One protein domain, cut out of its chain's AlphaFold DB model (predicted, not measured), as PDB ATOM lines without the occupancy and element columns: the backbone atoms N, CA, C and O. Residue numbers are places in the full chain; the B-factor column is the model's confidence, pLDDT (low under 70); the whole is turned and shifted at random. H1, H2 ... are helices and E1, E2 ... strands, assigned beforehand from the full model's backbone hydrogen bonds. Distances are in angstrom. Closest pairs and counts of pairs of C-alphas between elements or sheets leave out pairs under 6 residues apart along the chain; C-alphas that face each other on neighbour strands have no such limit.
ATOM      1  N   GLN A   9      45.281 -75.705 -80.316       94.19
ATOM      2  CA  GLN A   9      46.188 -74.750 -80.945       94.19
ATOM      3  C   GLN A   9      47.074 -75.411 -82.007       94.19
ATOM      4  O   GLN A   9      47.219 -74.876 -83.106       94.19
ATOM      5  N   GLU A  10      47.645 -76.582 -81.708       94.56
ATOM      6  CA  GLU A  10      48.452 -77.338 -82.674       94.56
ATOM      7  C   GLU A  10      47.613 -77.821 -83.856       94.56
ATOM      8  O   GLU A  10      48.058 -77.726 -85.001       94.56
ATOM      9  N   TRP A  11      46.397 -78.300 -83.595       94.00
ATOM     10  CA  TRP A  11      45.490 -78.751 -84.642       94.00
ATOM     11  C   TRP A  11      45.114 -77.604 -85.587       94.00
ATOM     12  O   TRP A  11      45.265 -77.744 -86.801       94.00
ATOM     13  N   VAL A  12      44.700 -76.448 -85.049       94.62
ATOM     14  CA  VAL A  12      44.321 -75.265 -85.847       94.62
ATOM     15  C   VAL A  12      45.510 -74.741 -86.649       94.62
ATOM     16  O   VAL A  12      45.365 -74.413 -87.827       94.62
ATOM     17  N   TYR A  13      46.698 -74.715 -86.044       95.31
ATOM     18  CA  TYR A  13      47.929 -74.332 -86.728       95.31
ATOM     19  C   TYR A  13      48.229 -75.232 -87.930       95.31
ATOM     20  O   TYR A  13      48.456 -74.738 -89.036       95.31
ATOM     21  N   ASN A  14      48.176 -76.551 -87.735       94.25
ATOM     22  CA  ASN A  14      48.417 -77.515 -88.806       94.25
ATOM     23  C   ASN A  14      47.340 -77.423 -89.898       94.25
ATOM     24  O   ASN A  14      47.671 -77.447 -91.085       94.25
ATOM     25  N   TYR A  15      46.070 -77.255 -89.513       93.56
ATOM     26  CA  TYR A  15      44.957 -77.066 -90.444       93.56
ATOM     27  C   TYR A  15      45.205 -75.870 -91.367       93.56
ATOM     28  O   TYR A  15      45.215 -76.032 -92.589       93.56
ATOM     29  N   LEU A  16      45.494 -74.701 -90.788       93.25
ATOM     30  CA  LEU A  16      45.757 -73.469 -91.531       93.25
ATOM     31  C   LEU A  16      46.956 -73.591 -92.474       93.25
ATOM     32  O   LEU A  16      46.866 -73.179 -93.626       93.25
ATOM     33  N   LYS A  17      48.066 -74.192 -92.027       92.94
ATOM     34  CA  LYS A  17      49.265 -74.355 -92.868       92.94
ATOM     35  C   LYS A  17      49.069 -75.359 -94.009       92.94
ATOM     36  O   LYS A  17      49.736 -75.246 -95.031       92.94
ATOM     37  N   SER A  18      48.160 -76.321 -93.856       92.50
ATOM     38  CA  SER A  18      47.887 -77.349 -94.872       92.50
ATOM     39  C   SER A  18      46.927 -76.910 -95.987       92.50
ATOM     40  O   SER A  18      46.709 -77.660 -96.941       92.50
ATOM     41  N   LYS A  19      46.313 -75.722 -95.882       91.50
ATOM     42  CA  LYS A  19      45.249 -75.261 -96.784       91.50
ATOM     43  C   LYS A  19      45.613 -73.927 -97.431       91.50
ATOM     44  O   LYS A  19      45.997 -72.985 -96.753       91.50
ATOM     45  N   LYS A  20      45.406 -73.826 -98.749       88.12
ATOM     46  CA  LYS A  20      45.560 -72.566 -99.499       88.12
ATOM     47  C   LYS A  20      44.455 -71.550 -99.169       88.12
ATOM     48  O   LYS A  20      44.735 -70.363 -99.071       88.12
ATOM     49  N   SER A  21      43.230 -72.040 -98.969       88.44
ATOM     50  CA  SER A  21      42.048 -71.245 -98.611       88.44
ATOM     51  C   SER A  21      41.284 -71.961 -97.492       88.44
ATOM     52  O   SER A  21      40.392 -72.762 -97.776       88.44
ATOM     53  N   PRO A  22      41.697 -71.791 -96.227       88.12
ATOM     54  CA  PRO A  22      41.063 -72.460 -95.098       88.12
ATOM     55  C   PRO A  22      39.665 -71.896 -94.835       88.12
ATOM     56  O   PRO A  22      39.455 -70.686 -94.881       88.12
ATOM     57  N   VAL A  23      38.724 -72.780 -94.509       90.38
ATOM     58  CA  VAL A  23      37.375 -72.412 -94.053       90.38
ATOM     59  C   VAL A  23      37.282 -72.590 -92.535       90.38
ATOM     60  O   VAL A  23      38.040 -73.396 -91.991       90.38
ATOM     61  N   PRO A  24      36.396 -71.868 -91.828       90.19
ATOM     62  CA  PRO A  24      36.175 -72.057 -90.393       90.19
ATOM     63  C   PRO A  24      35.900 -73.535 -90.039       90.19
ATOM     64  O   PRO A  24      34.904 -74.093 -90.508       90.19
ATOM     65  N   PRO A  25      36.777 -74.212 -89.269       91.81
ATOM     66  CA  PRO A  25      36.581 -75.614 -88.937       91.81
ATOM     67  C   PRO A  25      35.770 -75.796 -87.646       91.81
ATOM     68  O   PRO A  25      35.746 -74.942 -86.759       91.81
ATOM     69  N   VAL A  26      35.173 -76.980 -87.508       91.25
ATOM     70  CA  VAL A  26      34.589 -77.464 -86.253       91.25
ATOM     71  C   VAL A  26      35.383 -78.676 -85.778       91.25
ATOM     72  O   VAL A  26      35.531 -79.660 -86.504       91.25
ATOM     73  N   ILE A  27      35.913 -78.608 -84.559       91.19
ATOM     74  CA  ILE A  27      36.707 -79.674 -83.938       91.19
ATOM     75  C   ILE A  27      35.807 -80.481 -83.000       91.19
ATOM     76  O   ILE A  27      34.932 -79.930 -82.334       91.19
ATOM     77  N   GLY A  28      36.033 -81.794 -82.928       84.25
ATOM     78  CA  GLY A  28      35.293 -82.675 -82.020       84.25
ATOM     79  C   GLY A  28      33.924 -83.112 -82.541       84.25
ATOM     80  O   GLY A  28      33.132 -83.642 -81.769       84.25
ATOM     81  N   THR A  29      33.657 -82.970 -83.845       79.19
ATOM     82  CA  THR A  29      32.389 -83.372 -84.491       79.19
ATOM     83  C   THR A  29      32.014 -84.839 -84.283       79.19
ATOM     84  O   THR A  29      30.840 -85.189 -84.294       79.19
ATOM     85  N   ARG A  30      33.001 -85.708 -84.040       74.25
ATOM     86  CA  ARG A  30      32.807 -87.134 -83.727       74.25
ATOM     87  C   ARG A  30      32.901 -87.452 -82.230       74.25
ATOM     88  O   ARG A  30      33.042 -88.611 -81.855       74.25
ATOM     89  N   GLY A  31      32.886 -86.437 -81.365       73.50
ATOM     90  CA  GLY A  31      33.098 -86.594 -79.923       73.50
ATOM     91  C   GLY A  31      34.513 -87.052 -79.551       73.50
ATOM     92  O   GLY A  31      34.721 -87.546 -78.447       73.50
ATOM     93  N   THR A  32      35.472 -86.903 -80.468       79.00
ATOM     94  CA  THR A  32      36.879 -87.301 -80.299       79.00
ATOM     95  C   THR A  32      37.705 -86.275 -79.529       79.00
ATOM     96  O   THR A  32      38.874 -86.522 -79.249       79.00
ATOM     97  N   TRP A  33      37.117 -85.124 -79.192       84.62
ATOM     98  CA  TRP A  33      37.795 -84.053 -78.477       84.62
ATOM     99  C   TRP A  33      37.322 -83.960 -77.032       84.62
ATOM    100  O   TRP A  33      36.117 -83.956 -76.763       84.62
ATOM    101  N   GLY A  34      38.273 -83.848 -76.107       84.06
ATOM    102  CA  GLY A  34      38.011 -83.751 -74.678       84.06
ATOM    103  C   GLY A  34      38.620 -82.496 -74.064       84.06
ATOM    104  O   GLY A  34      39.797 -82.216 -74.270       84.06
ATOM    105  N   ILE A  35      37.842 -81.774 -73.260       80.50
ATOM    106  CA  ILE A  35      38.335 -80.704 -72.384       80.50
ATOM    107  C   ILE A  35      38.030 -81.132 -70.950       80.50
ATOM    108  O   ILE A  35      36.874 -81.370 -70.605       80.50
ATOM    109  N   ASN A  36      39.065 -81.258 -70.113       81.56
ATOM    110  CA  ASN A  36      38.946 -81.693 -68.713       81.56
ATOM    111  C   ASN A  36      38.151 -83.007 -68.546       81.56
ATOM    112  O   ASN A  36      37.271 -83.109 -67.693       81.56
ATOM    113  N   GLY A  37      38.408 -83.995 -69.411       80.69
ATOM    114  CA  GLY A  37      37.738 -85.303 -69.376       80.69
ATOM    115  C   GLY A  37      36.288 -85.312 -69.878       80.69
ATOM    116  O   GLY A  37      35.651 -86.363 -69.881       80.69
ATOM    117  N   LYS A  38      35.752 -84.171 -70.331       85.38
ATOM    118  CA  LYS A  38      34.408 -84.066 -70.914       85.38
ATOM    119  C   LYS A  38      34.491 -83.960 -72.429       85.38
ATOM    120  O   LYS A  38      35.331 -83.222 -72.942       85.38
ATOM    121  N   LYS A  39      33.593 -84.655 -73.138       89.06
ATOM    122  CA  LYS A  39      33.421 -84.480 -74.588       89.06
ATOM    123  C   LYS A  39      33.149 -83.011 -74.892       89.06
ATOM    124  O   LYS A  39      32.397 -82.353 -74.175       89.06
ATOM    125  N   SER A  40      33.768 -82.522 -75.951       90.62
ATOM    126  CA  SER A  40      33.705 -81.118 -76.324       90.62
ATOM    127  C   SER A  40      33.652 -80.957 -77.832       90.62
ATOM    128  O   SER A  40      34.243 -81.743 -78.573       90.62
ATOM    129  N   ILE A  41      32.957 -79.912 -78.257       92.19
ATOM    130  CA  ILE A  41      33.009 -79.388 -79.616       92.19
ATOM    131  C   ILE A  41      33.640 -78.005 -79.534       92.19
ATOM    132  O   ILE A  41      33.361 -77.241 -78.607       92.19
ATOM    133  N   ILE A  42      34.496 -77.682 -80.497       94.12
ATOM    134  CA  ILE A  42      35.144 -76.376 -80.574       94.12
ATOM    135  C   ILE A  42      34.837 -75.789 -81.943       94.12
ATOM    136  O   ILE A  42      35.254 -76.332 -82.967       94.12
ATOM    137  N   LEU A  43      34.098 -74.684 -81.955       94.75
ATOM    138  CA  LEU A  43      33.897 -73.879 -83.156       94.75
ATOM    139  C   LEU A  43      35.119 -72.984 -83.322       94.75
ATOM    140  O   LEU A  43      35.508 -72.324 -82.358       94.75
ATOM    141  N   VAL A  44      35.709 -72.945 -84.514       96.31
ATOM    142  CA  VAL A  44      36.876 -72.111 -84.813       96.31
ATOM    143  C   VAL A  44      36.570 -71.223 -86.006       96.31
ATOM    144  O   VAL A  44      36.075 -71.695 -87.023       96.31
ATOM    145  N   ALA A  45      36.922 -69.945 -85.907       96.38
ATOM    146  CA  ALA A  45      36.919 -69.031 -87.041       96.38
ATOM    147  C   ALA A  45      38.135 -68.100 -87.010       96.38
ATOM    148  O   ALA A  45      38.804 -67.948 -85.987       96.38
ATOM    149  N   PHE A  46      38.428 -67.466 -88.143       95.00
ATOM    150  CA  PHE A  46      39.615 -66.618 -88.304       95.00
ATOM    151  C   PHE A  46      39.305 -65.125 -88.158       95.00
ATOM    152  O   PHE A  46      40.218 -64.306 -88.082       95.00
ATOM    153  N   THR A  47      38.023 -64.771 -88.032       94.62
ATOM    154  CA  THR A  47      37.554 -63.408 -87.778       94.62
ATOM    155  C   THR A  47      36.492 -63.388 -86.670       94.62
ATOM    156  O   THR A  47      35.888 -64.416 -86.354       94.62
ATOM    157  N   ILE A  48      36.270 -62.215 -86.061       95.88
ATOM    158  CA  ILE A  48      35.201 -62.028 -85.065       95.88
ATOM    159  C   ILE A  48      33.798 -62.190 -85.678       95.88
ATOM    160  O   ILE A  48      32.997 -62.910 -85.082       95.88
ATOM    161  N   PRO A  49      33.472 -61.579 -86.835       95.50
ATOM    162  CA  PRO A  49      32.158 -61.760 -87.448       95.50
ATOM    163  C   PRO A  49      31.824 -63.232 -87.709       95.50
ATOM    164  O   PRO A  49      30.745 -63.686 -87.336       95.50
ATOM    165  N   ASP A  50      32.777 -64.004 -88.239       94.44
ATOM    166  CA  ASP A  50      32.547 -65.416 -88.560       94.44
ATOM    167  C   ASP A  50      32.241 -66.244 -87.308       94.44
ATOM    168  O   ASP A  50      31.292 -67.027 -87.305       94.44
ATOM    169  N   ILE A  51      32.999 -66.060 -86.216       95.94
ATOM    170  CA  ILE A  51      32.745 -66.819 -84.981       95.94
ATOM    171  C   ILE A  51      31.423 -66.409 -84.322       95.94
ATOM    172  O   ILE A  51      30.776 -67.244 -83.689       95.94
ATOM    173  N   MET A  52      31.003 -65.146 -84.475       95.50
ATOM    174  CA  MET A  52      29.710 -64.663 -83.985       95.50
ATOM    175  C   MET A  52      28.543 -65.312 -84.734       95.50
ATOM    176  O   MET A  52      27.592 -65.750 -84.093       95.50
ATOM    177  N   VAL A  53      28.646 -65.447 -86.056       93.50
ATOM    178  CA  VAL A  53      27.646 -66.162 -86.859       93.50
ATOM    179  C   VAL A  53      27.655 -67.654 -86.514       93.50
ATOM    180  O   VAL A  53      26.604 -68.235 -86.248       93.50
ATOM    181  N   PHE A  54      28.834 -68.273 -86.416       91.62
ATOM    182  CA  PHE A  54      28.960 -69.692 -86.072       91.62
ATOM    183  C   PHE A  54      28.320 -70.040 -84.729       91.62
ATOM    184  O   PHE A  54      27.588 -71.026 -84.634       91.62
ATOM    185  N   ARG A  55      28.540 -69.236 -83.683       92.50
ATOM    186  CA  ARG A  55      27.911 -69.513 -82.383       92.50
ATOM    187  C   ARG A  55      26.384 -69.410 -82.437       92.50
ATOM    188  O   ARG A  55      25.712 -70.141 -81.716       92.50
ATOM    189  N   GLU A  56      25.834 -68.524 -83.266       91.56
ATOM    190  CA  GLU A  56      24.386 -68.360 -83.421       91.56
ATOM    191  C   GLU A  56      23.786 -69.541 -84.181       91.56
ATOM    192  O   GLU A  56      22.836 -70.152 -83.692       91.56
ATOM    193  N   MET A  57      24.412 -69.951 -85.290       88.19
ATOM    194  CA  MET A  57      24.003 -71.125 -86.073       88.19
ATOM    195  C   MET A  57      23.952 -72.414 -85.241       88.19
ATOM    196  O   MET A  57      23.104 -73.269 -85.474       88.19
ATOM    197  N   HIS A  58      24.840 -72.551 -84.253       84.88
ATOM    198  CA  HIS A  58      24.907 -73.721 -83.372       84.88
ATOM    199  C   HIS A  58      24.177 -73.539 -82.028       84.88
ATOM    200  O   HIS A  58      24.352 -74.354 -81.120       84.88
ATOM    201  N   ASN A  59      23.361 -72.488 -81.880       86.50
ATOM    202  CA  ASN A  59      22.595 -72.187 -80.664       86.50
ATOM    203  C   ASN A  59      23.464 -72.094 -79.384       86.50
ATOM    204  O   ASN A  59      23.058 -72.480 -78.287       86.50
ATOM    205  N   VAL A  60      24.688 -71.579 -79.523       89.12
ATOM    206  CA  VAL A  60      25.666 -71.330 -78.445       89.12
ATOM    207  C   VAL A  60      26.008 -69.847 -78.321       89.12
ATOM    208  O   VAL A  60      27.110 -69.478 -77.923       89.12
ATOM    209  N   ALA A  61      25.059 -68.962 -78.636       88.44
ATOM    210  CA  ALA A  61      25.275 -67.513 -78.639       88.44
ATOM    211  C   ALA A  61      25.788 -66.956 -77.291       88.44
ATOM    212  O   ALA A  61      26.520 -65.966 -77.267       88.44
ATOM    213  N   LYS A  62      25.436 -67.613 -76.175       89.31
ATOM    214  CA  LYS A  62      25.865 -67.248 -74.813       89.31
ATOM    215  C   LYS A  62      27.274 -67.732 -74.460       89.31
ATOM    216  O   LYS A  62      27.828 -67.280 -73.460       89.31
ATOM    217  N   ASN A  63      27.853 -68.647 -75.235       92.25
ATOM    218  CA  ASN A  63      29.173 -69.185 -74.936       92.25
ATOM    219  C   ASN A  63      30.244 -68.118 -75.229       92.25
ATOM    220  O   ASN A  63      30.159 -67.412 -76.241       92.25
ATOM    221  N   PRO A  64      31.264 -67.985 -74.363       94.62
ATOM    222  CA  PRO A  64      32.282 -66.959 -74.519       94.62
ATOM    223  C   PRO A  64      33.149 -67.232 -75.749       94.62
ATOM    224  O   PRO A  64      33.630 -68.349 -75.961       94.62
ATOM    225  N   ILE A  65      33.394 -66.180 -76.529       96.81
ATOM    226  CA  ILE A  65      34.369 -66.199 -77.616       96.81
ATOM    227  C   ILE A  65      35.756 -65.994 -77.008       96.81
ATOM    228  O   ILE A  65      36.010 -65.003 -76.324       96.81
ATOM    229  N   ARG A  66      36.674 -66.918 -77.285       96.75
ATOM    230  CA  ARG A  66      38.080 -66.822 -76.892       96.75
ATOM    231  C   ARG A  66      38.902 -66.348 -78.079       96.75
ATOM    232  O   ARG A  66      38.846 -66.956 -79.145       96.75
ATOM    233  N   LYS A  67      39.699 -65.297 -77.889       97.44
ATOM    234  CA  LYS A  67      40.753 -64.918 -78.836       97.44
ATOM    235  C   LYS A  67      42.007 -65.716 -78.511       97.44
ATOM    236  O   LYS A  67      42.533 -65.621 -77.405       97.44
ATOM    237  N   MET A  68      42.495 -66.468 -79.483       97.25
ATOM    238  CA  MET A  68      43.650 -67.338 -79.340       97.25
ATOM    239  C   MET A  68      44.787 -66.813 -80.211       97.25
ATOM    240  O   MET A  68      44.591 -66.486 -81.380       97.25
ATOM    241  N   LYS A  69      45.986 -66.734 -79.636       96.88
ATOM    242  CA  LYS A  69      47.227 -66.452 -80.361       96.88
ATOM    243  C   LYS A  69      48.144 -67.652 -80.202       96.88
ATOM    244  O   LYS A  69      48.380 -68.093 -79.079       96.88
ATOM    245  N   TYR A  70      48.653 -68.171 -81.311       97.06
ATOM    246  CA  TYR A  70      49.591 -69.286 -81.298       97.06
ATOM    247  C   TYR A  70      50.569 -69.146 -82.459       97.06
ATOM    248  O   TYR A  70      50.150 -69.070 -83.608       97.06
ATOM    249  N   LYS A  71      51.873 -69.093 -82.162       95.56
ATOM    250  CA  LYS A  71      52.921 -68.799 -83.155       95.56
ATOM    251  C   LYS A  71      52.586 -67.524 -83.957       95.56
ATOM    252  O   LYS A  71      52.424 -66.459 -83.363       95.56
ATOM    253  N   ASP A  72      52.477 -67.639 -85.275       95.12
ATOM    254  CA  ASP A  72      52.174 -66.584 -86.244       95.12
ATOM    255  C   ASP A  72      50.680 -66.483 -86.605       95.12
ATOM    256  O   ASP A  72      50.326 -65.691 -87.473       95.12
ATOM    257  N   ILE A  73      49.792 -67.240 -85.945       94.88
ATOM    258  CA  ILE A  73      48.347 -67.198 -86.210       94.88
ATOM    259  C   ILE A  73      47.552 -66.587 -85.051       94.88
ATOM    260  O   ILE A  73      47.894 -66.711 -83.869       94.88
ATOM    261  N   VAL A  74      46.433 -65.962 -85.413       96.38
ATOM    262  CA  VAL A  74      45.369 -65.547 -84.497       96.38
ATOM    263  C   VAL A  74      44.071 -66.169 -84.988       96.38
ATOM    264  O   VAL A  74      43.783 -66.144 -86.181       96.38
ATOM    265  N   TYR A  75      43.294 -66.729 -84.069       97.19
ATOM    266  CA  TYR A  75      41.979 -67.284 -84.363       97.19
ATOM    267  C   TYR A  75      41.031 -67.059 -83.185       97.19
ATOM    268  O   TYR A  75      41.442 -66.661 -82.091       97.19
ATOM    269  N   PHE A  76      39.749 -67.307 -83.417       97.88
ATOM    270  CA  PHE A  76      38.699 -67.210 -82.420       97.88
ATOM    271  C   PHE A  76      38.048 -68.569 -82.235       97.88
ATOM    272  O   PHE A  76      37.823 -69.288 -83.207       97.88
ATOM    273  N   ALA A  77      37.758 -68.916 -80.986       96.81
ATOM    274  CA  ALA A  77      37.190 -70.208 -80.649       96.81
ATOM    275  C   ALA A  77      36.056 -70.099 -79.634       96.81
ATOM    276  O   ALA A  77      36.112 -69.297 -78.700       96.81
ATOM    277  N   VAL A  78      35.054 -70.959 -79.790       95.75
ATOM    278  CA  VAL A  78      33.966 -71.153 -78.828       95.75
ATOM    279  C   VAL A  78      33.951 -72.616 -78.420       95.75
ATOM    280  O   VAL A  78      33.871 -73.500 -79.270       95.75
ATOM    281  N   ASN A  79      34.010 -72.865 -77.113       93.69
ATOM    282  CA  ASN A  79      33.935 -74.216 -76.569       93.69
ATOM    283  C   ASN A  79      32.492 -74.553 -76.215       93.69
ATOM    284  O   ASN A  79      31.804 -73.783 -75.539       93.69
ATOM    285  N   ILE A  80      32.072 -75.741 -76.618       91.56
ATOM    286  CA  ILE A  80      30.788 -76.336 -76.283       91.56
ATOM    287  C   ILE A  80      31.106 -77.578 -75.456       91.56
ATOM    288  O   ILE A  80      31.647 -78.555 -75.967       91.56
ATOM    289  N   VAL A  81      30.845 -77.493 -74.152       88.06
ATOM    290  CA  VAL A  81      31.155 -78.549 -73.167       88.06
ATOM    291  C   VAL A  81      29.918 -79.017 -72.399       88.06
ATOM    292  O   VAL A  81      30.014 -79.927 -71.576       88.06
ATOM    293  N   ASP A  82      28.761 -78.392 -72.644       87.25
ATOM    294  CA  ASP A  82      27.493 -78.885 -72.118       87.25
ATOM    295  C   ASP A  82      27.158 -80.217 -72.789       87.25
ATOM    296  O   ASP A  82      27.094 -80.312 -74.013       87.25
ATOM    297  N   LYS A  83      26.962 -81.258 -71.977       85.81
ATOM    298  CA  LYS A  83      26.798 -82.627 -72.473       85.81
ATOM    299  C   LYS A  83      25.595 -82.751 -73.408       85.81
ATOM    300  O   LYS A  83      25.738 -83.343 -74.472       85.81
ATOM    301  N   LYS A  84      24.445 -82.177 -73.032       86.44
ATOM    302  CA  LYS A  84      23.213 -82.273 -73.832       86.44
ATOM    303  C   LYS A  84      23.395 -81.583 -75.175       86.44
ATOM    304  O   LYS A  84      22.986 -82.115 -76.199       86.44
ATOM    305  N   GLN A  85      24.043 -80.422 -75.174       85.06
ATOM    306  CA  GLN A  85      24.310 -79.677 -76.395       85.06
ATOM    307  C   GLN A  85      25.336 -80.364 -77.301       85.06
ATOM    308  O   GLN A  85      25.160 -80.388 -78.515       85.06
ATOM    309  N   VAL A  86      26.387 -80.949 -76.721       86.75
ATOM    310  CA  VAL A  86      27.377 -81.733 -77.470       86.75
ATOM    311  C   VAL A  86      26.728 -82.960 -78.106       86.75
ATOM    312  O   VAL A  86      26.943 -83.211 -79.287       86.75
ATOM    313  N   GLU A  87      25.919 -83.706 -77.352       87.06
ATOM    314  CA  GLU A  87      25.194 -84.877 -77.862       87.06
ATOM    315  C   GLU A  87      24.212 -84.484 -78.971       87.06
ATOM    316  O   GLU A  87      24.259 -85.069 -80.050       87.06
ATOM    317  N   TYR A  88      23.429 -83.421 -78.763       85.31
ATOM    318  CA  TYR A  88      22.516 -82.884 -79.771       85.31
ATOM    319  C   TYR A  88      23.226 -82.537 -81.087       85.31
ATOM    320  O   TYR A  88      22.768 -82.938 -82.155       85.31
ATOM    321  N   LEU A  89      24.353 -81.820 -81.026       82.44
ATOM    322  CA  LEU A  89      25.106 -81.431 -82.223       82.44
ATOM    323  C   LEU A  89      25.701 -82.643 -82.949       82.44
ATOM    324  O   LEU A  89      25.637 -82.711 -84.174       82.44
ATOM    325  N   ILE A  90      26.250 -83.609 -82.205       84.25
ATOM    326  CA  ILE A  90      26.795 -84.843 -82.785       84.25
ATOM    327  C   ILE A  90      25.699 -85.631 -83.507       84.25
ATOM    328  O   ILE A  90      25.935 -86.125 -84.608       84.25
ATOM    329  N   ASP A  91      24.520 -85.764 -82.903       84.56
ATOM    330  CA  ASP A  91      23.428 -86.538 -83.490       84.56
ATOM    331  C   ASP A  91      22.791 -85.817 -84.683       84.56
ATOM    332  O   ASP A  91      22.544 -86.449 -85.709       84.56
ATOM    333  N   TYR A  92      22.630 -84.492 -84.607       80.69
ATOM    334  CA  TYR A  92      22.183 -83.669 -85.733       80.69
ATOM    335  C   TYR A  92      23.083 -83.848 -86.966       80.69
ATOM    336  O   TYR A  92      22.583 -84.100 -88.061       80.69
ATOM    337  N   TRP A  93      24.407 -83.810 -86.788       81.31
ATOM    338  CA  TRP A  93      25.363 -83.996 -87.887       81.31
ATOM    339  C   TRP A  93      25.460 -85.423 -88.418       81.31
ATOM    340  O   TRP A  93      25.950 -85.611 -89.522       81.31
ATOM    341  N   LYS A  94      25.049 -86.439 -87.654       77.56
ATOM    342  CA  LYS A  94      24.957 -87.813 -88.181       77.56
ATOM    343  C   LYS A  94      23.734 -88.013 -89.069       77.56
ATOM    344  O   LYS A  94      23.731 -88.932 -89.880       77.56
ATOM    345  N   ALA A  95      22.685 -87.225 -88.847       69.94
ATOM    346  CA  ALA A  95      21.438 -87.305 -89.598       69.94
ATOM    347  C   ALA A  95      21.473 -86.506 -90.915       69.94
ATOM    348  O   ALA A  95      20.537 -86.622 -91.704       69.94
ATOM    349  N   THR A  96      22.517 -85.697 -91.130       56.28
ATOM    350  CA  THR A  96      22.776 -84.927 -92.360       56.28
ATOM    351  C   THR A  96      23.875 -85.575 -93.187       56.28
ATOM    352  O   THR A  96      23.763 -85.515 -94.430       56.28
TER     353      THR A  96
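Overview. This is residues 9 to 96 of the 96 residues of an uncharacterized protein of Bacillus sp. AFS006103 (UniProt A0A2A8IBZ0). A strongly twisted sheet of three strands makes the middle, with H2 packed along one face and H1 over part of the opposite face. H3 stands at one end of the sheet, by the first residue of E1 and the last of E3, and the long unnamed stretch 18 to 40 pairs briefly with E1. The printed part has 88 residues, with the named elements H1, E1, H2, E2, E3, H3 along the chain; the sheet's order is E1, E3, E2, all antiparallel. The class is mixed, helices and strands. The whole is compact, with a radius of gyration of the C-alphas of 12.8 A, and spans 35 by 28 by 24 A.

Along the chain. H1, residues 9 to 17, begins at C-alpha 9 (46.188, -74.750, -80.945) and is 12.3 A long from first to last C-alpha. E1 is residues 41 to 45, 13.3 A. H2 is residues 48 to 57, 14.5 A. E2 is residues 65 to 70, 16.0 A. E3, residues 73 to 80, 22.1 A, begins at C-alpha 73 (48.347, -67.198, -86.210). H3, residues 83 to 94, 16.6 A, ends at C-alpha 94 (24.957, -87.813, -88.181).

Arrangement. E3 is the inner strand. E1 and E3 are antiparallel at 147 degrees, with N 43 and O 78 2.9 A apart. E2 and E3 form a hairpin, antiparallel at 141 degrees, with N 68 and O 75 2.8 A apart. Residues 26 to 27 pair antiparallel with residues 42 to 43 of E1. E1, H2, E2 are a split strand-helix-strand unit, two strands of one sheet with a helix between them along the chain and E3 between them in the sheet, and its crossover is right-handed. With helices on both faces the sheet makes three layers: H1 and H2 lie on opposite faces. H2, at a height over the sheet of 8.6 A, lies over E1 and only just over E3, on which 3 of its 10 C-alphas fall; it runs along the strands, at 20 degrees to E1 on the local plane. Its closest C-alphas to E1 are those of Ile 51 and Ala 45, 5.2 A. H1, at a height of 8.8 A, lies over E3, slantwise to the strands at 53 degrees on the local plane. H3 is on the sheet; the closest C-alphas of H3 and E1 are those of Val 86 and Ile 41, 6.5 A. The three helices are apart from each other. In H1, H2 and H3 every O i to N i+4 pair is within hydrogen-bond range.

Size, cuts and confidence. The C-alphas farthest apart, of Asp 72 and Ala 95, are 37.2 A from each other. The printed part has no cut. The link from H1 to E1 is long, 23 residues. The mean pLDDT of the printed part is 89.6; residues 95 to 96 are under 70.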